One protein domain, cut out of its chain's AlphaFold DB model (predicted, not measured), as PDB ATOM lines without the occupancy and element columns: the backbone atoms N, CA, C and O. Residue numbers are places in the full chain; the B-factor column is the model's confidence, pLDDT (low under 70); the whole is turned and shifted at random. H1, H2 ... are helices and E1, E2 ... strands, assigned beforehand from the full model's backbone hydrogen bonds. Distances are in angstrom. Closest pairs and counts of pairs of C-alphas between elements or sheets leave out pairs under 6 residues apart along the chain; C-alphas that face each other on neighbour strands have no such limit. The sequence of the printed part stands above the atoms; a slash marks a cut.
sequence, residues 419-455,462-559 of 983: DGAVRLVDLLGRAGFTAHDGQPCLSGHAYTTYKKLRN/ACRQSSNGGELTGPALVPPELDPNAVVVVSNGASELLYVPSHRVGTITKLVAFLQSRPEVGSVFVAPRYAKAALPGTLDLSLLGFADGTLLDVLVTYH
ATOM      1  N   ASP A 419     103.849  -5.989  29.491       49.53
ATOM      2  CA  ASP A 419     102.412  -6.289  29.483       49.53
ATOM      3  C   ASP A 419     102.031  -7.484  28.590       49.53
ATOM      4  O   ASP A 419     101.076  -8.195  28.882       49.53
ATOM      5  N   GLY A 420     102.796  -7.728  27.526       51.91
ATOM      6  CA  GLY A 420     102.681  -8.904  26.662       51.91
ATOM      7  C   GLY A 420     101.531  -8.846  25.658       51.91
ATOM      8  O   GLY A 420     101.255  -9.832  24.979       51.91
ATOM      9  N   ALA A 421     100.862  -7.698  25.539       52.97
ATOM     10  CA  ALA A 421      99.720  -7.542  24.654       52.97
ATOM     11  C   ALA A 421     100.095  -7.799  23.182       52.97
ATOM     12  O   ALA A 421     101.139  -7.367  22.681       52.97
ATOM     13  N   VAL A 422      99.199  -8.459  22.445       65.56
ATOM     14  CA  VAL A 422      99.312  -8.635  20.991       65.56
ATOM     15  C   VAL A 422      98.116  -8.024  20.285       65.56
ATOM     16  O   VAL A 422      96.974  -8.174  20.709       65.56
ATOM     17  N   ARG A 423      98.357  -7.340  19.163       72.38
ATOM     18  CA  ARG A 423      97.271  -6.797  18.352       72.38
ATOM     19  C   ARG A 423      96.680  -7.920  17.515       72.38
ATOM     20  O   ARG A 423      97.158  -8.203  16.416       72.38
ATOM     21  N   LEU A 424      95.652  -8.583  18.044       75.50
ATOM     22  CA  LEU A 424      95.097  -9.803  17.456       75.50
ATOM     23  C   LEU A 424      94.655  -9.626  15.989       75.50
ATOM     24  O   LEU A 424      94.822 -10.549  15.195       75.50
ATOM     25  N   VAL A 425      94.193  -8.435  15.586       76.38
ATOM     26  CA  VAL A 425      93.879  -8.125  14.177       76.38
ATOM     27  C   VAL A 425      95.097  -8.221  13.240       76.38
ATOM     28  O   VAL A 425      94.965  -8.751  12.138       76.38
ATOM     29  N   ASP A 426      96.301  -7.828  13.678       69.31
ATOM     30  CA  ASP A 426      97.526  -7.965  12.871       69.31
ATOM     31  C   ASP A 426      97.938  -9.445  12.724       69.31
ATOM     32  O   ASP A 426      98.507  -9.834  11.703       69.31
ATOM     33  N   LEU A 427      97.652 -10.284  13.729       71.31
ATOM     34  CA  LEU A 427      97.893 -11.732  13.679       71.31
ATOM     35  C   LEU A 427      96.873 -12.442  12.774       71.31
ATOM     36  O   LEU A 427      97.258 -13.279  11.959       71.31
ATOM     37  N   LEU A 428      95.594 -12.066  12.870       72.94
ATOM     38  CA  LEU A 428      94.510 -12.566  12.020       72.94
ATOM     39  C   LEU A 428      94.731 -12.208  10.541       72.94
ATOM     40  O   LEU A 428      94.627 -13.084   9.681       72.94
ATOM     41  N   GLY A 429      95.127 -10.967  10.243       69.50
ATOM     42  CA  GLY A 429      95.453 -10.536   8.879       69.50
ATOM     43  C   GLY A 429      96.591 -11.352   8.255       69.50
ATOM     44  O   GLY A 429      96.481 -11.805   7.116       69.50
ATOM     45  N   ARG A 430      97.654 -11.640   9.024       65.88
ATOM     46  CA  ARG A 430      98.769 -12.510   8.590       65.88
ATOM     47  C   ARG A 430      98.341 -13.958   8.319       65.88
ATOM     48  O   ARG A 430      98.976 -14.624   7.510       65.88
ATOM     49  N   ALA A 431      97.279 -14.430   8.970       63.81
ATOM     50  CA  ALA A 431      96.686 -15.750   8.753       63.81
ATOM     51  C   ALA A 431      95.591 -15.771   7.663       63.81
ATOM     52  O   ALA A 431      94.926 -16.789   7.475       63.81
ATOM     53  N   GLY A 432      95.400 -14.667   6.928       68.94
ATOM     54  CA  GLY A 432      94.460 -14.583   5.807       68.94
ATOM     55  C   GLY A 432      93.002 -14.319   6.200       68.94
ATOM     56  O   GLY A 432      92.113 -14.522   5.375       68.94
ATOM     57  N   PHE A 433      92.735 -13.869   7.430       76.38
ATOM     58  CA  PHE A 433      91.412 -13.379   7.822       76.38
ATOM     59  C   PHE A 433      91.273 -11.888   7.493       76.38
ATOM     60  O   PHE A 433      92.121 -11.081   7.872       76.38
ATOM     61  N   THR A 434      90.149 -11.496   6.892       85.12
ATOM     62  CA  THR A 434      89.689 -10.101   6.942       85.12
ATOM     63  C   THR A 434      89.313  -9.787   8.391       85.12
ATOM     64  O   THR A 434      88.438 -10.448   8.953       85.12
ATOM     65  N   ALA A 435      89.979  -8.823   9.025       86.19
ATOM     66  CA  ALA A 435      89.764  -8.511  10.435       86.19
ATOM     67  C   ALA A 435      89.924  -7.010  10.723       86.19
ATOM     68  O   ALA A 435      90.694  -6.318  10.059       86.19
ATOM     69  N   HIS A 436      89.186  -6.524  11.722       88.25
ATOM     70  CA  HIS A 436      89.082  -5.109  12.090       88.25
ATOM     71  C   HIS A 436      88.994  -4.974  13.616       88.25
ATOM     72  O   HIS A 436      88.290  -5.756  14.244       88.25
ATOM     73  N   ASP A 437      89.647  -3.979  14.217       84.88
ATOM     74  CA  ASP A 437      89.505  -3.638  15.650       84.88
ATOM     75  C   ASP A 437      88.906  -2.234  15.884       84.88
ATOM     76  O   ASP A 437      88.723  -1.775  17.020       84.88
ATOM     77  N   GLY A 438      88.611  -1.532  14.786       81.06
ATOM     78  CA  GLY A 438      88.158  -0.148  14.780       81.06
ATOM     79  C   GLY A 438      89.199   0.860  15.260       81.06
ATOM     80  O   GLY A 438      88.849   2.006  15.534       81.06
ATOM     81  N   GLN A 439      90.468   0.457  15.376       73.12
ATOM     82  CA  GLN A 439      91.555   1.354  15.738       73.12
ATOM     83  C   GLN A 439      92.210   1.948  14.481       73.12
ATOM     84  O   GLN A 439      92.386   1.259  13.461       73.12
ATOM     85  N   PRO A 440      92.629   3.226  14.537       65.44
ATOM     86  CA  PRO A 440      93.535   3.794  13.549       65.44
ATOM     87  C   PRO A 440      94.923   3.141  13.679       65.44
ATOM     88  O   PRO A 440      95.112   2.136  14.359       65.44
ATOM     89  N   CYS A 441      95.926   3.707  13.013       59.16
ATOM     90  CA  CYS A 441      97.302   3.241  13.137       59.16
ATOM     91  C   CYS A 441      97.784   3.369  14.587       59.16
ATOM     92  O   CYS A 441      97.910   4.485  15.100       59.16
ATOM     93  N   LEU A 442      98.083   2.245  15.231       52.31
ATOM     94  CA  LEU A 442      98.709   2.232  16.545       52.31
ATOM     95  C   LEU A 442     100.229   2.210  16.353       52.31
ATOM     96  O   LEU A 442     100.751   1.717  15.350       52.31
ATOM     97  N   SER A 443     100.968   2.792  17.293       44.28
ATOM     98  CA  SER A 443     102.428   2.709  17.239       44.28
ATOM     99  C   SER A 443     102.841   1.249  17.460       44.28
ATOM    100  O   SER A 443     102.337   0.618  18.390       44.28
ATOM    101  N   GLY A 444     103.706   0.698  16.597       38.78
ATOM    102  CA  GLY A 444     104.162  -0.701  16.622       38.78
ATOM    103  C   GLY A 444     105.128  -0.934  17.778       38.78
ATOM    104  O   GLY A 444     106.349  -0.948  17.607       38.78
ATOM    105  N   HIS A 445     104.551  -0.953  18.972       38.62
ATOM    106  CA  HIS A 445     105.226  -0.597  20.206       38.62
ATOM    107  C   HIS A 445     104.609  -1.357  21.385       38.62
ATOM    108  O   HIS A 445     105.186  -2.359  21.790       38.62
ATOM    109  N   ALA A 446     103.417  -0.975  21.863       32.78
ATOM    110  CA  ALA A 446     102.660  -1.719  22.889       32.78
ATOM    111  C   ALA A 446     102.067  -3.054  22.378       32.78
ATOM    112  O   ALA A 446     101.118  -3.587  22.933       32.78
ATOM    113  N   TYR A 447     102.611  -3.556  21.272       34.22
ATOM    114  CA  TYR A 447     102.304  -4.836  20.666       34.22
ATOM    115  C   TYR A 447     103.585  -5.372  20.044       34.22
ATOM    116  O   TYR A 447     104.311  -4.624  19.380       34.22
ATOM    117  N   THR A 448     103.841  -6.673  20.172       36.12
ATOM    118  CA  THR A 448     104.954  -7.338  19.482       36.12
ATOM    119  C   THR A 448     104.678  -7.473  17.983       36.12
ATOM    120  O   THR A 448     104.422  -8.548  17.441       36.12
ATOM    121  N   THR A 449     104.799  -6.359  17.256       32.25
ATOM    122  CA  THR A 449     104.962  -6.376  15.803       32.25
ATOM    123  C   THR A 449     106.270  -7.090  15.469       32.25
ATOM    124  O   THR A 449     107.326  -6.460  15.399       32.25
ATOM    125  N   TYR A 450     106.195  -8.412  15.267       32.59
ATOM    126  CA  TYR A 450     107.283  -9.257  14.769       32.59
ATOM    127  C   TYR A 450     107.932  -8.574  13.560       32.59
ATOM    128  O   TYR A 450     107.316  -8.475  12.490       32.59
ATOM    129  N   LYS A 451     109.135  -8.027  13.773       28.39
ATOM    130  CA  LYS A 451     109.735  -7.034  12.880       28.39
ATOM    131  C   LYS A 451     110.446  -7.697  11.704       28.39
ATOM    132  O   LYS A 451     111.091  -8.724  11.881       28.39
ATOM    133  N   LYS A 452     110.363  -7.061  10.528       29.34
ATOM    134  CA  LYS A 452     110.729  -7.608   9.206       29.34
ATOM    135  C   LYS A 452     109.944  -8.871   8.809       29.34
ATOM    136  O   LYS A 452     110.424  -9.987   8.954       29.34
ATOM    137  N   LEU A 453     108.823  -8.668   8.122       34.56
ATOM    138  CA  LEU A 453     108.432  -9.539   7.008       34.56
ATOM    139  C   LEU A 453     108.104  -8.664   5.796       34.56
ATOM    140  O   LEU A 453     107.028  -8.086   5.685       34.56
ATOM    141  N   ARG A 454     109.085  -8.548   4.902       33.69
ATOM    142  CA  ARG A 454     108.971  -7.963   3.564       33.69
ATOM    143  C   ARG A 454     109.683  -8.951   2.646       33.69
ATOM    144  O   ARG A 454     110.852  -9.213   2.910       33.69
ATOM    145  N   ASN A 455     109.014  -9.508   1.636       33.56
ATOM    146  CA  ASN A 455     109.657 -10.496   0.755       33.56
ATOM    147  C   ASN A 455     109.347 -10.330  -0.746       33.56
ATOM    148  O   ASN A 455     110.143 -10.765  -1.567       33.56
ATOM    149  N   ALA A 462     100.525   2.007   4.821       35.66
ATOM    150  CA  ALA A 462     101.662   2.880   5.072       35.66
ATOM    151  C   ALA A 462     101.272   4.105   5.908       35.66
ATOM    152  O   ALA A 462     101.391   5.259   5.479       35.66
ATOM    153  N   CYS A 463     100.850   3.862   7.146       40.19
ATOM    154  CA  CYS A 463     100.872   4.910   8.144       40.19
ATOM    155  C   CYS A 463     102.334   5.320   8.380       40.19
ATOM    156  O   CYS A 463     103.204   4.473   8.587       40.19
ATOM    157  N   ARG A 464     102.619   6.619   8.219       39.78
ATOM    158  CA  ARG A 464     103.989   7.148   8.091       39.78
ATOM    159  C   ARG A 464     104.880   6.702   9.248       39.78
ATOM    160  O   ARG A 464     104.417   6.666  10.381       39.78
ATOM    161  N   GLN A 465     106.172   6.490   8.977       42.09
ATOM    162  CA  GLN A 465     107.170   6.344  10.040       42.09
ATOM    163  C   GLN A 465     106.973   7.429  11.105       42.09
ATOM    164  O   GLN A 465     106.875   8.618  10.781       42.09
ATOM    165  N   SER A 466     106.941   7.006  12.369       40.22
ATOM    166  CA  SER A 466     107.030   7.927  13.498       40.22
ATOM    167  C   SER A 466     108.285   8.793  13.345       40.22
ATOM    168  O   SER A 466     109.320   8.307  12.880       40.22
ATOM    169  N   SER A 467     108.238  10.049  13.803       37.22
ATOM    170  CA  SER A 467     109.412  10.942  13.851       37.22
ATOM    171  C   SER A 467     110.608  10.340  14.597       37.22
ATOM    172  O   SER A 467     111.731  10.814  14.451       37.22
ATOM    173  N   ASN A 468     110.359   9.291  15.387       36.72
ATOM    174  CA  ASN A 468     111.322   8.622  16.247       36.72
ATOM    175  C   ASN A 468     111.781   7.256  15.676       36.72
ATOM    176  O   ASN A 468     112.494   6.523  16.356       36.72
ATOM    177  N   GLY A 469     111.379   6.892  14.449       35.06
ATOM    178  CA  GLY A 469     111.833   5.673  13.753       35.06
ATOM    179  C   GLY A 469     111.072   4.378  14.081       35.06
ATOM    180  O   GLY A 469     111.496   3.299  13.662       35.06
ATOM    181  N   GLY A 470     109.956   4.466  14.809       39.09
ATOM    182  CA  GLY A 470     109.025   3.350  15.005       39.09
ATOM    183  C   GLY A 470     108.272   2.990  13.717       39.09
ATOM    184  O   GLY A 470     107.912   3.872  12.932       39.09
ATOM    185  N   GLU A 471     108.025   1.694  13.517       42.38
ATOM    186  CA  GLU A 471     107.046   1.206  12.539       42.38
ATOM    187  C   GLU A 471     105.644   1.364  13.148       42.38
ATOM    188  O   GLU A 471     105.471   1.174  14.351       42.38
ATOM    189  N   LEU A 472     104.655   1.768  12.349       47.50
ATOM    190  CA  LEU A 472     103.256   1.843  12.782       47.50
ATOM    191  C   LEU A 472     102.509   0.600  12.295       47.50
ATOM    192  O   LEU A 472     102.791   0.099  11.205       47.50
ATOM    193  N   THR A 473     101.540   0.127  13.076       53.88
ATOM    194  CA  THR A 473     100.587  -0.884  12.612       53.88
ATOM    195  C   THR A 473      99.612  -0.270  11.604       53.88
ATOM    196  O   THR A 473      99.417   0.951  11.551       53.88
ATOM    197  N   GLY A 474      98.987  -1.113  10.778       54.78
ATOM    198  CA  GLY A 474      97.993  -0.647   9.814       54.78
ATOM    199  C   GLY A 474      96.718  -0.137  10.503       54.78
ATOM    200  O   GLY A 474      96.327  -0.681  11.537       54.78
ATOM    201  N   PRO A 475      96.025   0.879   9.959       63.94
ATOM    202  CA  PRO A 475      94.674   1.200  10.407       63.94
ATOM    203  C   PRO A 475      93.741   0.025  10.085       63.94
ATOM    204  O   PRO A 475      93.661  -0.398   8.934       63.94
ATOM    205  N   ALA A 476      93.021  -0.481  11.089       76.38
ATOM    206  CA  ALA A 476      92.106  -1.618  10.951       76.38
ATOM    207  C   ALA A 476      90.674  -1.210  11.332       76.38
ATOM    208  O   ALA A 476      89.957  -1.905  12.057       76.38
ATOM    209  N   LEU A 477      90.275  -0.041  10.822       83.88
ATOM    210  CA  LEU A 477      88.923   0.497  10.935       83.88
ATOM    211  C   LEU A 477      87.909  -0.458  10.295       83.88
ATOM    212  O   LEU A 477      88.184  -1.052   9.250       83.88
ATOM    213  N   VAL A 478      86.736  -0.579  10.910       87.50
ATOM    214  CA  VAL A 478      85.584  -1.301  10.365       87.50
ATOM    215  C   VAL A 478      85.040  -0.500   9.168       87.50
ATOM    216  O   VAL A 478      84.735   0.685   9.332       87.50
ATOM    217  N   PRO A 479      84.938  -1.085   7.960       86.81
ATOM    218  CA  PRO A 479      84.408  -0.395   6.785       86.81
ATOM    219  C   PRO A 479      82.876  -0.236   6.854       86.81
ATOM    220  O   PRO A 479      82.207  -1.056   7.484       86.81
ATOM    221  N   PRO A 480      82.287   0.754   6.146       82.88
ATOM    222  CA  PRO A 480      80.830   0.934   6.082       82.88
ATOM    223  C   PRO A 480      80.072  -0.272   5.504       82.88
ATOM    224  O   PRO A 480      78.934  -0.528   5.889       82.88
ATOM    225  N   GLU A 481      80.708  -1.020   4.597       85.38
ATOM    226  CA  GLU A 481      80.249  -2.329   4.128       85.38
ATOM    227  C   GLU A 481      81.229  -3.397   4.630       85.38
ATOM    228  O   GLU A 481      82.329  -3.559   4.100       85.38
ATOM    229  N   LEU A 482      80.842  -4.097   5.697       88.00
ATOM    230  CA  LEU A 482      81.633  -5.151   6.333       88.00
ATOM    231  C   LEU A 482      81.383  -6.505   5.651       88.00
ATOM    232  O   LEU A 482      80.233  -6.928   5.515       88.00
ATOM    233  N   ASP A 483      82.450  -7.215   5.264       87.81
ATOM    234  CA  ASP A 483      82.348  -8.602   4.789       87.81
ATOM    235  C   ASP A 483      81.701  -9.465   5.894       87.81
ATOM    236  O   ASP A 483      82.221  -9.506   7.011       87.81
ATOM    237  N   PRO A 484      80.605 -10.200   5.620       90.38
ATOM    238  CA  PRO A 484      79.975 -11.069   6.613       90.38
ATOM    239  C   PRO A 484      80.906 -12.131   7.232       90.38
ATOM    240  O   PRO A 484      80.581 -12.708   8.269       90.38
ATOM    241  N   ASN A 485      82.040 -12.440   6.601       87.62
ATOM    242  CA  ASN A 485      83.042 -13.391   7.085       87.62
ATOM    243  C   ASN A 485      84.199 -12.719   7.844       87.62
ATOM    244  O   ASN A 485      85.061 -13.436   8.353       87.62
ATOM    245  N   ALA A 486      84.242 -11.385   7.906       91.12
ATOM    246  CA  ALA A 486      85.272 -10.663   8.636       91.12
ATOM    247  C   ALA A 486      85.124 -10.827  10.154       91.12
ATOM    248  O   ALA A 486      84.026 -11.041  10.672       91.12
ATOM    249  N   VAL A 487      86.245 -10.694  10.862       95.31
ATOM    250  CA  VAL A 487      86.317 -10.750  12.324       95.31
ATOM    251  C   VAL A 487      86.419  -9.329  12.877       95.31
ATOM    252  O   VAL A 487      87.433  -8.662  12.671       95.31
ATOM    253  N   VAL A 488      85.398  -8.865  13.599       95.50
ATOM    254  CA  VAL A 488      85.501  -7.640  14.406       95.50
ATOM    255  C   VAL A 488      86.011  -8.020  15.791       95.50
ATOM    256  O   VAL A 488      85.376  -8.799  16.501       95.50
ATOM    257  N   VAL A 489      87.171  -7.484  16.149       92.06
ATOM    258  CA  VAL A 489      87.889  -7.704  17.405       92.06
ATOM    259  C   VAL A 489      87.630  -6.517  18.334       92.06
ATOM    260  O   VAL A 489      87.754  -5.364  17.924       92.06
ATOM    261  N   VAL A 490      87.279  -6.771  19.595       89.94
ATOM    262  CA  VAL A 490      87.067  -5.721  20.600       89.94
ATOM    263  C   VAL A 490      87.922  -5.993  21.833       89.94
ATOM    264  O   VAL A 490      87.534  -6.728  22.747       89.94
ATOM    265  N   SER A 491      89.099  -5.374  21.834       82.88
ATOM    266  CA  SER A 491      90.135  -5.553  22.850       82.88
ATOM    267  C   SER A 491      89.769  -4.906  24.179       82.88
ATOM    268  O   SER A 491      89.401  -3.730  24.233       82.88
ATOM    269  N   ASN A 492      89.901  -5.686  25.253       79.81
ATOM    270  CA  ASN A 492      89.527  -5.320  26.618       79.81
ATOM    271  C   ASN A 492      90.640  -5.642  27.637       79.81
ATOM    272  O   ASN A 492      90.368  -5.929  28.803       79.81
ATOM    273  N   GLY A 493      91.900  -5.561  27.196       76.19
ATOM    274  CA  GLY A 493      93.086  -5.864  27.996       76.19
ATOM    275  C   GLY A 493      93.522  -7.311  27.789       76.19
ATOM    276  O   GLY A 493      93.815  -7.709  26.668       76.19
ATOM    277  N   ALA A 494      93.529  -8.110  28.855       78.25
ATOM    278  CA  ALA A 494      93.930  -9.515  28.826       78.25
ATOM    279  C   ALA A 494      92.834 -10.468  28.272       78.25
ATOM    280  O   ALA A 494      92.943 -11.695  28.386       78.25
ATOM    281  N   SER A 495      91.802  -9.913  27.626       85.38
ATOM    282  CA  SER A 495      90.817 -10.643  26.822       85.38
ATOM    283  C   SER A 495      90.271  -9.831  25.639       85.38
ATOM    284  O   SER A 495      90.284  -8.597  25.619       85.38
ATOM    285  N   GLU A 496      89.769 -10.564  24.646       88.06
ATOM    286  CA  GLU A 496      89.262 -10.069  23.366       88.06
ATOM    287  C   GLU A 496      87.850 -10.618  23.109       88.06
ATOM    288  O   GLU A 496      87.604 -11.820  23.249       88.06
ATOM    289  N   LEU A 497      86.929  -9.751  22.681       94.50
ATOM    290  CA  LEU A 497      85.587 -10.136  22.229       94.50
ATOM    291  C   LEU A 497      85.562 -10.160  20.695       94.50
ATOM    292  O   LEU A 497      85.861  -9.143  20.069       94.50
ATOM    293  N   LEU A 498      85.233 -11.297  20.082       97.06
ATOM    294  CA  LEU A 498      85.263 -11.476  18.628       97.06
ATOM    295  C   LEU A 498      83.856 -11.736  18.070       97.06
ATOM    296  O   LEU A 498      83.128 -12.619  18.535       97.06
ATOM    297  N   TYR A 499      83.511 -10.989  17.023       96.69
ATOM    298  CA  TYR A 499      82.221 -11.023  16.334       96.69
ATOM    299  C   TYR A 499      82.430 -11.334  14.845       96.69
ATOM    300  O   TYR A 499      83.282 -10.720  14.201       96.69
ATOM    301  N   VAL A 500      81.644 -12.255  14.279       95.62
ATOM    302  CA  VAL A 500      81.686 -12.629  12.854       95.62
ATOM    303  C   VAL A 500      80.266 -12.526  12.279       95.62
ATOM    304  O   VAL A 500      79.461 -13.429  12.512       95.62
ATOM    305  N   PRO A 501      79.914 -11.474  11.508       92.31
ATOM    306  CA  PRO A 501      78.510 -11.126  11.224       92.31
ATOM    307  C   PRO A 501      77.659 -12.205  10.531       92.31
ATOM    308  O   PRO A 501      76.433 -12.165  10.591       92.31
ATOM    309  N   SER A 502      78.281 -13.169   9.847       92.31
ATOM    310  CA  SER A 502      77.592 -14.303   9.215       92.31
ATOM    311  C   SER A 502      77.340 -15.500  10.137       92.31
ATOM    312  O   SER A 502      76.650 -16.429   9.714       92.31
ATOM    313  N   HIS A 503      77.934 -15.526  11.338       94.31
ATOM    314  CA  HIS A 503      77.915 -16.645  12.291       94.31
ATOM    315  C   HIS A 503      78.221 -18.019  11.644       94.31
ATOM    316  O   HIS A 503      77.699 -19.071  12.029       94.31
ATOM    317  N   ARG A 504      79.042 -18.025  10.582       89.38
ATOM    318  CA  ARG A 504      79.348 -19.224   9.792       89.38
ATOM    319  C   ARG A 504      80.278 -20.145  10.566       89.38
ATOM    320  O   ARG A 504      81.456 -19.839  10.724       89.38
ATOM    321  N   VAL A 505      79.772 -21.330  10.919       86.25
ATOM    322  CA  VAL A 505      80.527 -22.396  11.604       86.25
ATOM    323  C   VAL A 505      81.910 -22.607  10.983       86.25
ATOM    324  O   VAL A 505      82.892 -22.566  11.703       86.25
ATOM    325  N   GLY A 506      82.023 -22.729   9.653       79.94
ATOM    326  CA  GLY A 506      83.318 -22.934   8.985       79.94
ATOM    327  C   GLY A 506      84.318 -21.774   9.117       79.94
ATOM    328  O   GLY A 506      85.523 -22.011   9.087       79.94
ATOM    329  N   THR A 507      83.848 -20.536   9.306       84.31
ATOM    330  CA  THR A 507      84.706 -19.382   9.626       84.31
ATOM    331  C   THR A 507      85.164 -19.458  11.082       84.31
ATOM    332  O   THR A 507      86.352 -19.309  11.357       84.31
ATOM    333  N   ILE A 508      84.247 -19.783  12.001       90.62
ATOM    334  CA  ILE A 508      84.547 -19.960  13.429       90.62
ATOM    335  C   ILE A 508      85.496 -21.144  13.669       90.62
ATOM    336  O   ILE A 508      86.433 -21.004  14.440       90.62
ATOM    337  N   THR A 509      85.345 -22.274  12.970       82.75
ATOM    338  CA  THR A 509      86.269 -23.419  13.067       82.75
ATOM    339  C   THR A 509      87.696 -23.027  12.675       82.75
ATOM    340  O   THR A 509      88.634 -23.366  13.391       82.75
ATOM    341  N   LYS A 510      87.871 -22.266  11.582       79.69
ATOM    342  CA  LYS A 510      89.188 -21.741  11.179       79.69
ATOM    343  C   LYS A 510      89.753 -20.769  12.214       79.69
ATOM    344  O   LYS A 510      90.924 -20.871  12.566       79.69
ATOM    345  N   LEU A 511      88.922 -19.846  12.703       85.31
ATOM    346  CA  LEU A 511      89.291 -18.857  13.716       85.31
ATOM    347  C   LEU A 511      89.743 -19.534  15.020       85.31
ATOM    348  O   LEU A 511      90.809 -19.220  15.532       85.31
ATOM    349  N   VAL A 512      88.980 -20.513  15.510       89.06
ATOM    350  CA  VAL A 512      89.310 -21.318  16.694       89.06
ATOM    351  C   VAL A 512      90.622 -22.079  16.507       89.06
ATOM    352  O   VAL A 512      91.486 -21.987  17.374       89.06
ATOM    353  N   ALA A 513      90.813 -22.776  15.382       80.12
ATOM    354  CA  ALA A 513      92.055 -23.503  15.111       80.12
ATOM    355  C   ALA A 513      93.276 -22.563  15.090       80.12
ATOM    356  O   ALA A 513      94.304 -22.860  15.702       80.12
ATOM    357  N   PHE A 514      93.142 -21.387  14.466       80.19
ATOM    358  CA  PHE A 514      94.181 -20.359  14.501       80.19
ATOM    359  C   PHE A 514      94.454 -19.863  15.928       80.19
ATOM    360  O   PHE A 514      95.606 -19.840  16.352       80.19
ATOM    361  N   LEU A 515      93.426 -19.522  16.705       84.75
ATOM    362  CA  LEU A 515      93.585 -19.046  18.084       84.75
ATOM    363  C   LEU A 515      94.271 -20.089  18.980       84.75
ATOM    364  O   LEU A 515      95.219 -19.761  19.686       84.75
ATOM    365  N   GLN A 516      93.871 -21.360  18.906       83.38
ATOM    366  CA  GLN A 516      94.501 -22.437  19.682       83.38
ATOM    367  C   GLN A 516      95.983 -22.637  19.311       83.38
ATOM    368  O   GLN A 516      96.803 -22.903  20.196       83.38
ATOM    369  N   SER A 517      96.353 -22.417  18.043       73.69
ATOM    370  CA  SER A 517      97.741 -22.513  17.560       73.69
ATOM    371  C   SER A 517      98.699 -21.438  18.095       73.69
ATOM    372  O   SER A 517      99.916 -21.632  18.036       73.69
ATOM    373  N   ARG A 518      98.173 -20.304  18.588       73.38
ATOM    374  CA  ARG A 518      98.960 -19.158  19.071       73.38
ATOM    375  C   ARG A 518      99.401 -19.361  20.521       73.38
ATOM    376  O   ARG A 518      98.527 -19.437  21.379       73.38
ATOM    377  N   PRO A 519     100.704 -19.390  20.847       70.69
ATOM    378  CA  PRO A 519     101.147 -19.536  22.236       70.69
ATOM    379  C   PRO A 519     100.725 -18.353  23.123       70.69
ATOM    380  O   PRO A 519     100.520 -18.542  24.315       70.69
ATOM    381  N   GLU A 520     100.514 -17.164  22.546       70.50
ATOM    382  CA  GLU A 520     100.031 -15.987  23.279       70.50
ATOM    383  C   GLU A 520      98.583 -16.161  23.781       70.50
ATOM    384  O   GLU A 520      98.187 -15.563  24.779       70.50
ATOM    385  N   VAL A 521      97.777 -16.994  23.113       78.44
ATOM    386  CA  VAL A 521      96.361 -17.209  23.443       78.44
ATOM    387  C   VAL A 521      96.212 -18.200  24.596       78.44
ATOM    388  O   VAL A 521      96.739 -19.311  24.554       78.44
ATOM    389  N   GLY A 522      95.429 -17.818  25.598       84.44
ATOM    390  CA  GLY A 522      94.967 -18.660  26.693       84.44
ATOM    391  C   GLY A 522      93.737 -19.453  26.271       84.44
ATOM    392  O   GLY A 522      93.816 -20.289  25.367       84.44
ATOM    393  N   SER A 523      92.603 -19.226  26.933       91.50
ATOM    394  CA  SER A 523      91.377 -20.005  26.719       91.50
ATOM    395  C   SER A 523      90.488 -19.417  25.626       91.50
ATOM    396  O   SER A 523      90.346 -18.201  25.511       91.50
ATOM    397  N   VAL A 524      89.848 -20.294  24.846       94.62
ATOM    398  CA  VAL A 524      88.910 -19.919  23.776       94.62
ATOM    399  C   VAL A 524      87.509 -20.419  24.127       94.62
ATOM    400  O   VAL A 524      87.264 -21.627  24.160       94.62
ATOM    401  N   PHE A 525      86.580 -19.494  24.364       97.00
ATOM    402  CA  PHE A 525      85.159 -19.794  24.547       97.00
ATOM    403  C   PHE A 525      84.372 -19.517  23.265       97.00
ATOM    404  O   PHE A 525      84.627 -18.517  22.600       97.00
ATOM    405  N   VAL A 526      83.366 -20.338  22.959       96.94
ATOM    406  CA  VAL A 526      82.482 -20.180  21.791       96.94
ATOM    407  C   VAL A 526      81.010 -20.080  22.193       96.94
ATOM    408  O   VAL A 526      80.586 -20.625  23.211       96.94
ATOM    409  N   ALA A 527      80.209 -19.376  21.393       96.56
ATOM    410  CA  ALA A 527      78.775 -19.215  21.642       96.56
ATOM    411  C   ALA A 527      77.988 -20.547  21.579       96.56
ATOM    412  O   ALA A 527      78.283 -21.369  20.705       96.56
ATOM    413  N   PRO A 528      76.916 -20.738  22.387       94.31
ATOM    414  CA  PRO A 528      76.210 -22.028  22.496       94.31
ATOM    415  C   PRO A 528      75.629 -22.559  21.173       94.31
ATOM    416  O   PRO A 528      75.503 -23.764  20.955       94.31
ATOM    417  N   ARG A 529      75.354 -21.659  20.218       93.62
ATOM    418  CA  ARG A 529      74.979 -21.990  18.828       93.62
ATOM    419  C   ARG A 529      75.958 -22.944  18.126       93.62
ATOM    420  O   ARG A 529      75.551 -23.658  17.210       93.62
ATOM    421  N   TYR A 530      77.221 -22.976  18.554       91.56
ATOM    422  CA  TYR A 530      78.275 -23.823  17.999       91.56
ATOM    423  C   TYR A 530      78.406 -25.189  18.687       91.56
ATOM    424  O   TYR A 530      79.135 -26.037  18.175       91.56
ATOM    425  N   ALA A 531      77.649 -25.475  19.756       86.88
ATOM    426  CA  ALA A 531      77.711 -26.754  20.473       86.88
ATOM    427  C   ALA A 531      77.490 -27.981  19.560       86.88
ATOM    428  O   ALA A 531      78.153 -29.004  19.709       86.88
ATOM    429  N   LYS A 532      76.629 -27.866  18.534       83.12
ATOM    430  CA  LYS A 532      76.403 -28.929  17.527       83.12
ATOM    431  C   LYS A 532      77.595 -29.193  16.599       83.12
ATOM    432  O   LYS A 532      77.629 -30.242  15.965       83.12
ATOM    433  N   ALA A 533      78.529 -28.251  16.489       79.75
ATOM    434  CA  ALA A 533      79.779 -28.416  15.751       79.75
ATOM    435  C   ALA A 533      80.906 -28.999  16.624       79.75
ATOM    436  O   ALA A 533      81.946 -29.351  16.076       79.75
ATOM    437  N   ALA A 534      80.695 -29.099  17.947       79.94
ATOM    438  CA  ALA A 534      81.598 -29.719  18.919       79.94
ATOM    439  C   ALA A 534      83.074 -29.302  18.748       79.94
ATOM    440  O   ALA A 534      83.957 -30.151  18.680       79.94
ATOM    441  N   LEU A 535      83.321 -27.988  18.636       85.69
ATOM    442  CA  LEU A 535      84.629 -27.405  18.316       85.69
ATOM    443  C   LEU A 535      85.681 -27.804  19.381       85.69
ATOM    444  O   LEU A 535      85.626 -27.279  20.501       85.69
ATOM    445  N   PRO A 536      86.628 -28.717  19.078       83.94
ATOM    446  CA  PRO A 536      87.486 -29.304  20.106       83.94
ATOM    447  C   PRO A 536      88.375 -28.256  20.778       83.94
ATOM    448  O   PRO A 536      88.732 -27.244  20.176       83.94
ATOM    449  N   GLY A 537      88.715 -28.473  22.047       87.12
ATOM    450  CA  GLY A 537      89.520 -27.546  22.848       87.12
ATOM    451  C   GLY A 537      88.769 -26.312  23.360       87.12
ATOM    452  O   GLY A 537      89.227 -25.709  24.322       87.12
ATOM    453  N   THR A 538      87.617 -25.947  22.786       93.88
ATOM    454  CA  THR A 538      86.859 -24.757  23.216       93.88
ATOM    455  C   THR A 538      85.966 -25.014  24.428       93.88
ATOM    456  O   THR A 538      85.478 -26.128  24.629       93.88
ATOM    457  N   LEU A 539      85.738 -23.967  25.221       95.69
ATOM    458  CA  LEU A 539      84.735 -23.927  26.287       95.69
ATOM    459  C   LEU A 539      83.435 -23.279  25.772       95.69
ATOM    460  O   LEU A 539      83.462 -22.478  24.841       95.69
ATOM    461  N   ASP A 540      82.290 -23.591  26.373       94.44
ATOM    462  CA  ASP A 540      81.002 -23.010  25.966       94.44
ATOM    463  C   ASP A 540      80.700 -21.716  26.749       94.44
ATOM    464  O   ASP A 540      80.843 -21.672  27.973       94.44
ATOM    465  N   LEU A 541      80.267 -20.649  26.070       96.12
ATOM    466  CA  LEU A 541      79.953 -19.360  26.706       96.12
ATOM    467  C   LEU A 541      78.782 -19.429  27.713       96.12
ATOM    468  O   LEU A 541      78.684 -18.565  28.587       96.12
ATOM    469  N   SER A 542      77.930 -20.458  27.687       94.06
ATOM    470  CA  SER A 542      76.921 -20.690  28.739       94.06
ATOM    471  C   SER A 542      77.536 -20.987  30.119       94.06
ATOM    472  O   SER A 542      76.899 -20.748  31.156       94.06
ATOM    473  N   LEU A 543      78.817 -21.386  30.173       93.81
ATOM    474  CA  LEU A 543      79.591 -21.454  31.418       93.81
ATOM    475  C   LEU A 543      79.735 -20.077  32.093       93.81
ATOM    476  O   LEU A 543      79.816 -20.023  33.319       93.81
ATOM    477  N   LEU A 544      79.663 -18.988  31.317       94.44
ATOM    478  CA  LEU A 544      79.715 -17.587  31.765       94.44
ATOM    479  C   LEU A 544      78.329 -16.898  31.774       94.44
ATOM    480  O   LEU A 544      78.236 -15.685  31.949       94.44
ATOM    481  N   GLY A 545      77.246 -17.657  31.566       92.75
ATOM    482  CA  GLY A 545      75.866 -17.156  31.607       92.75
ATOM    483  C   GLY A 545      75.296 -16.633  30.281       92.75
ATOM    484  O   GLY A 545      74.185 -16.107  30.280       92.75
ATOM    485  N   PHE A 546      76.001 -16.775  29.152       94.25
ATOM    486  CA  PHE A 546      75.452 -16.402  27.841       94.25
ATOM    487  C   PHE A 546      74.390 -17.400  27.355       94.25
ATOM    488  O   PHE A 546      74.562 -18.613  27.462       94.25
ATOM    489  N   ALA A 547      73.322 -16.879  26.748       89.12
ATOM    490  CA  ALA A 547      72.303 -17.665  26.053       89.12
ATOM    491  C   ALA A 547      72.594 -17.781  24.543       89.12
ATOM    492  O   ALA A 547      73.281 -16.933  23.969       89.12
ATOM    493  N   ASP A 548      71.997 -18.775  23.875       83.19
ATOM    494  CA  ASP A 548      72.123 -19.080  22.435       83.19
ATOM    495  C   ASP A 548      72.012 -17.854  21.507       83.19
ATOM    496  O   ASP A 548      72.664 -17.782  20.458       83.19
ATOM    497  N   GLY A 549      71.175 -16.884  21.896       83.19
ATOM    498  CA  GLY A 549      70.894 -15.644  21.170       83.19
ATOM    499  C   GLY A 549      71.973 -14.558  21.254       83.19
ATOM    500  O   GLY A 549      71.792 -13.513  20.639       83.19
ATOM    501  N   THR A 550      73.079 -14.774  21.977       88.31
ATOM    502  CA  THR A 550      74.191 -13.806  22.082       88.31
ATOM    503  C   THR A 550      74.716 -13.346  20.713       88.31
ATOM    504  O   THR A 550      74.748 -14.120  19.760       88.31
ATOM    505  N   LEU A 551      75.138 -12.084  20.593       90.06
ATOM    506  CA  LEU A 551      75.800 -11.582  19.379       90.06
ATOM    507  C   LEU A 551      77.305 -11.886  19.356       90.06
ATOM    508  O   LEU A 551      77.901 -11.889  18.284       90.06
ATOM    509  N   LEU A 552      77.907 -12.140  20.522       95.25
ATOM    510  CA  LEU A 552      79.310 -12.525  20.658       95.25
ATOM    511  C   LEU A 552      79.515 -13.946  20.124       95.25
ATOM    512  O   LEU A 552      78.809 -14.852  20.561       95.25
ATOM    513  N   ASP A 553      80.489 -14.158  19.238       96.94
ATOM    514  CA  ASP A 553      80.792 -15.489  18.701       96.94
ATOM    515  C   ASP A 553      81.869 -16.218  19.503       96.94
ATOM    516  O   ASP A 553      81.724 -17.412  19.784       96.94
ATOM    517  N   VAL A 554      82.942 -15.501  19.862       97.44
ATOM    518  CA  VAL A 554      84.109 -16.042  20.568       97.44
ATOM    519  C   VAL A 554      84.602 -15.038  21.618       97.44
ATOM    520  O   VAL A 554      84.773 -13.859  21.314       97.44
ATOM    521  N   LEU A 555      84.870 -15.508  22.840       96.25
ATOM    522  CA  LEU A 555      85.676 -14.792  23.840       96.25
ATOM    523  C   LEU A 555      87.040 -15.476  23.919       96.25
ATOM    524  O   LEU A 555      87.112 -16.698  24.060       96.25
ATOM    525  N   VAL A 556      88.108 -14.689  23.871       91.25
ATOM    526  CA  VAL A 556      89.482 -15.173  24.040       91.25
ATOM    527  C   VAL A 556      90.081 -14.536  25.284       91.25
ATOM    528  O   VAL A 556      89.952 -13.329  25.472       91.25
ATOM    529  N   THR A 557      90.761 -15.324  26.114       88.06
ATOM    530  CA  THR A 557      91.680 -14.817  27.145       88.06
ATOM    531  C   THR A 557      93.119 -15.071  26.702       88.06
ATOM    532  O   THR A 557      93.370 -16.026  25.965       88.06
ATOM    533  N   TYR A 558      94.072 -14.230  27.104       81.31
ATOM    534  CA  TYR A 558      95.493 -14.484  26.827       81.31
ATOM    535  C   TYR A 558      96.103 -15.496  27.813       81.31
ATOM    536  O   TYR A 558      95.499 -15.839  28.833       81.31
ATOM    537  N   HIS A 559      97.259 -16.058  27.454       78.50
ATOM    538  CA  HIS A 559      97.913 -17.118  28.220       78.50
ATOM    539  C   HIS A 559      98.580 -16.576  29.493       78.50
ATOM    540  O   HIS A 559      99.049 -15.441  29.531       78.50
TER     541      HIS A 559
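Overview. This is residues 419 to 455 and 462 to 559 of the 983 residues of an uncharacterized protein of Myxococcales bacterium (UniProt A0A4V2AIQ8). Amid little regular structure, a strongly twisted antiparallel sheet, E1 E2 E4 E3, has H1 and H2 on one face, H3 and H4 near E3's end, and long loops at the opposite end. Four named helices and four named strands, a mixed class, hold 51 of the 135 printed residues. The whole is compact, radius of gyration of the C-alphas 15.5 A, spanning 51 by 33 by 28 A.

Along the chain. H1, residues 424 to 430, begins at C-alpha (95.097, -9.803, 17.456). E1 is 487 to 491, E2 495 to 499, H2 505 to 517, E3 521 to 526, H3 528 to 533, H4 541 to 544. E4, 554 to 558, ends at C-alpha (95.493, -14.484, 26.827).

Arrangement. In the hairpin E1 and E2, N 490 and O 497 are 2.8 A apart. H2 runs along the strands; its closest C-alphas with E3, 515 and 521, are 6.3 A apart. H3 has 0 of 2 O i to N i+4 pairs within hydrogen-bond range, but 2 of 3 O i to N i+3 pairs.

Size, cuts and confidence. Residues 456 to 461 are cut out; C-alphas 455 and 462 are 16.2 A apart. In the model, 39 printed residues have pLDDT under 70.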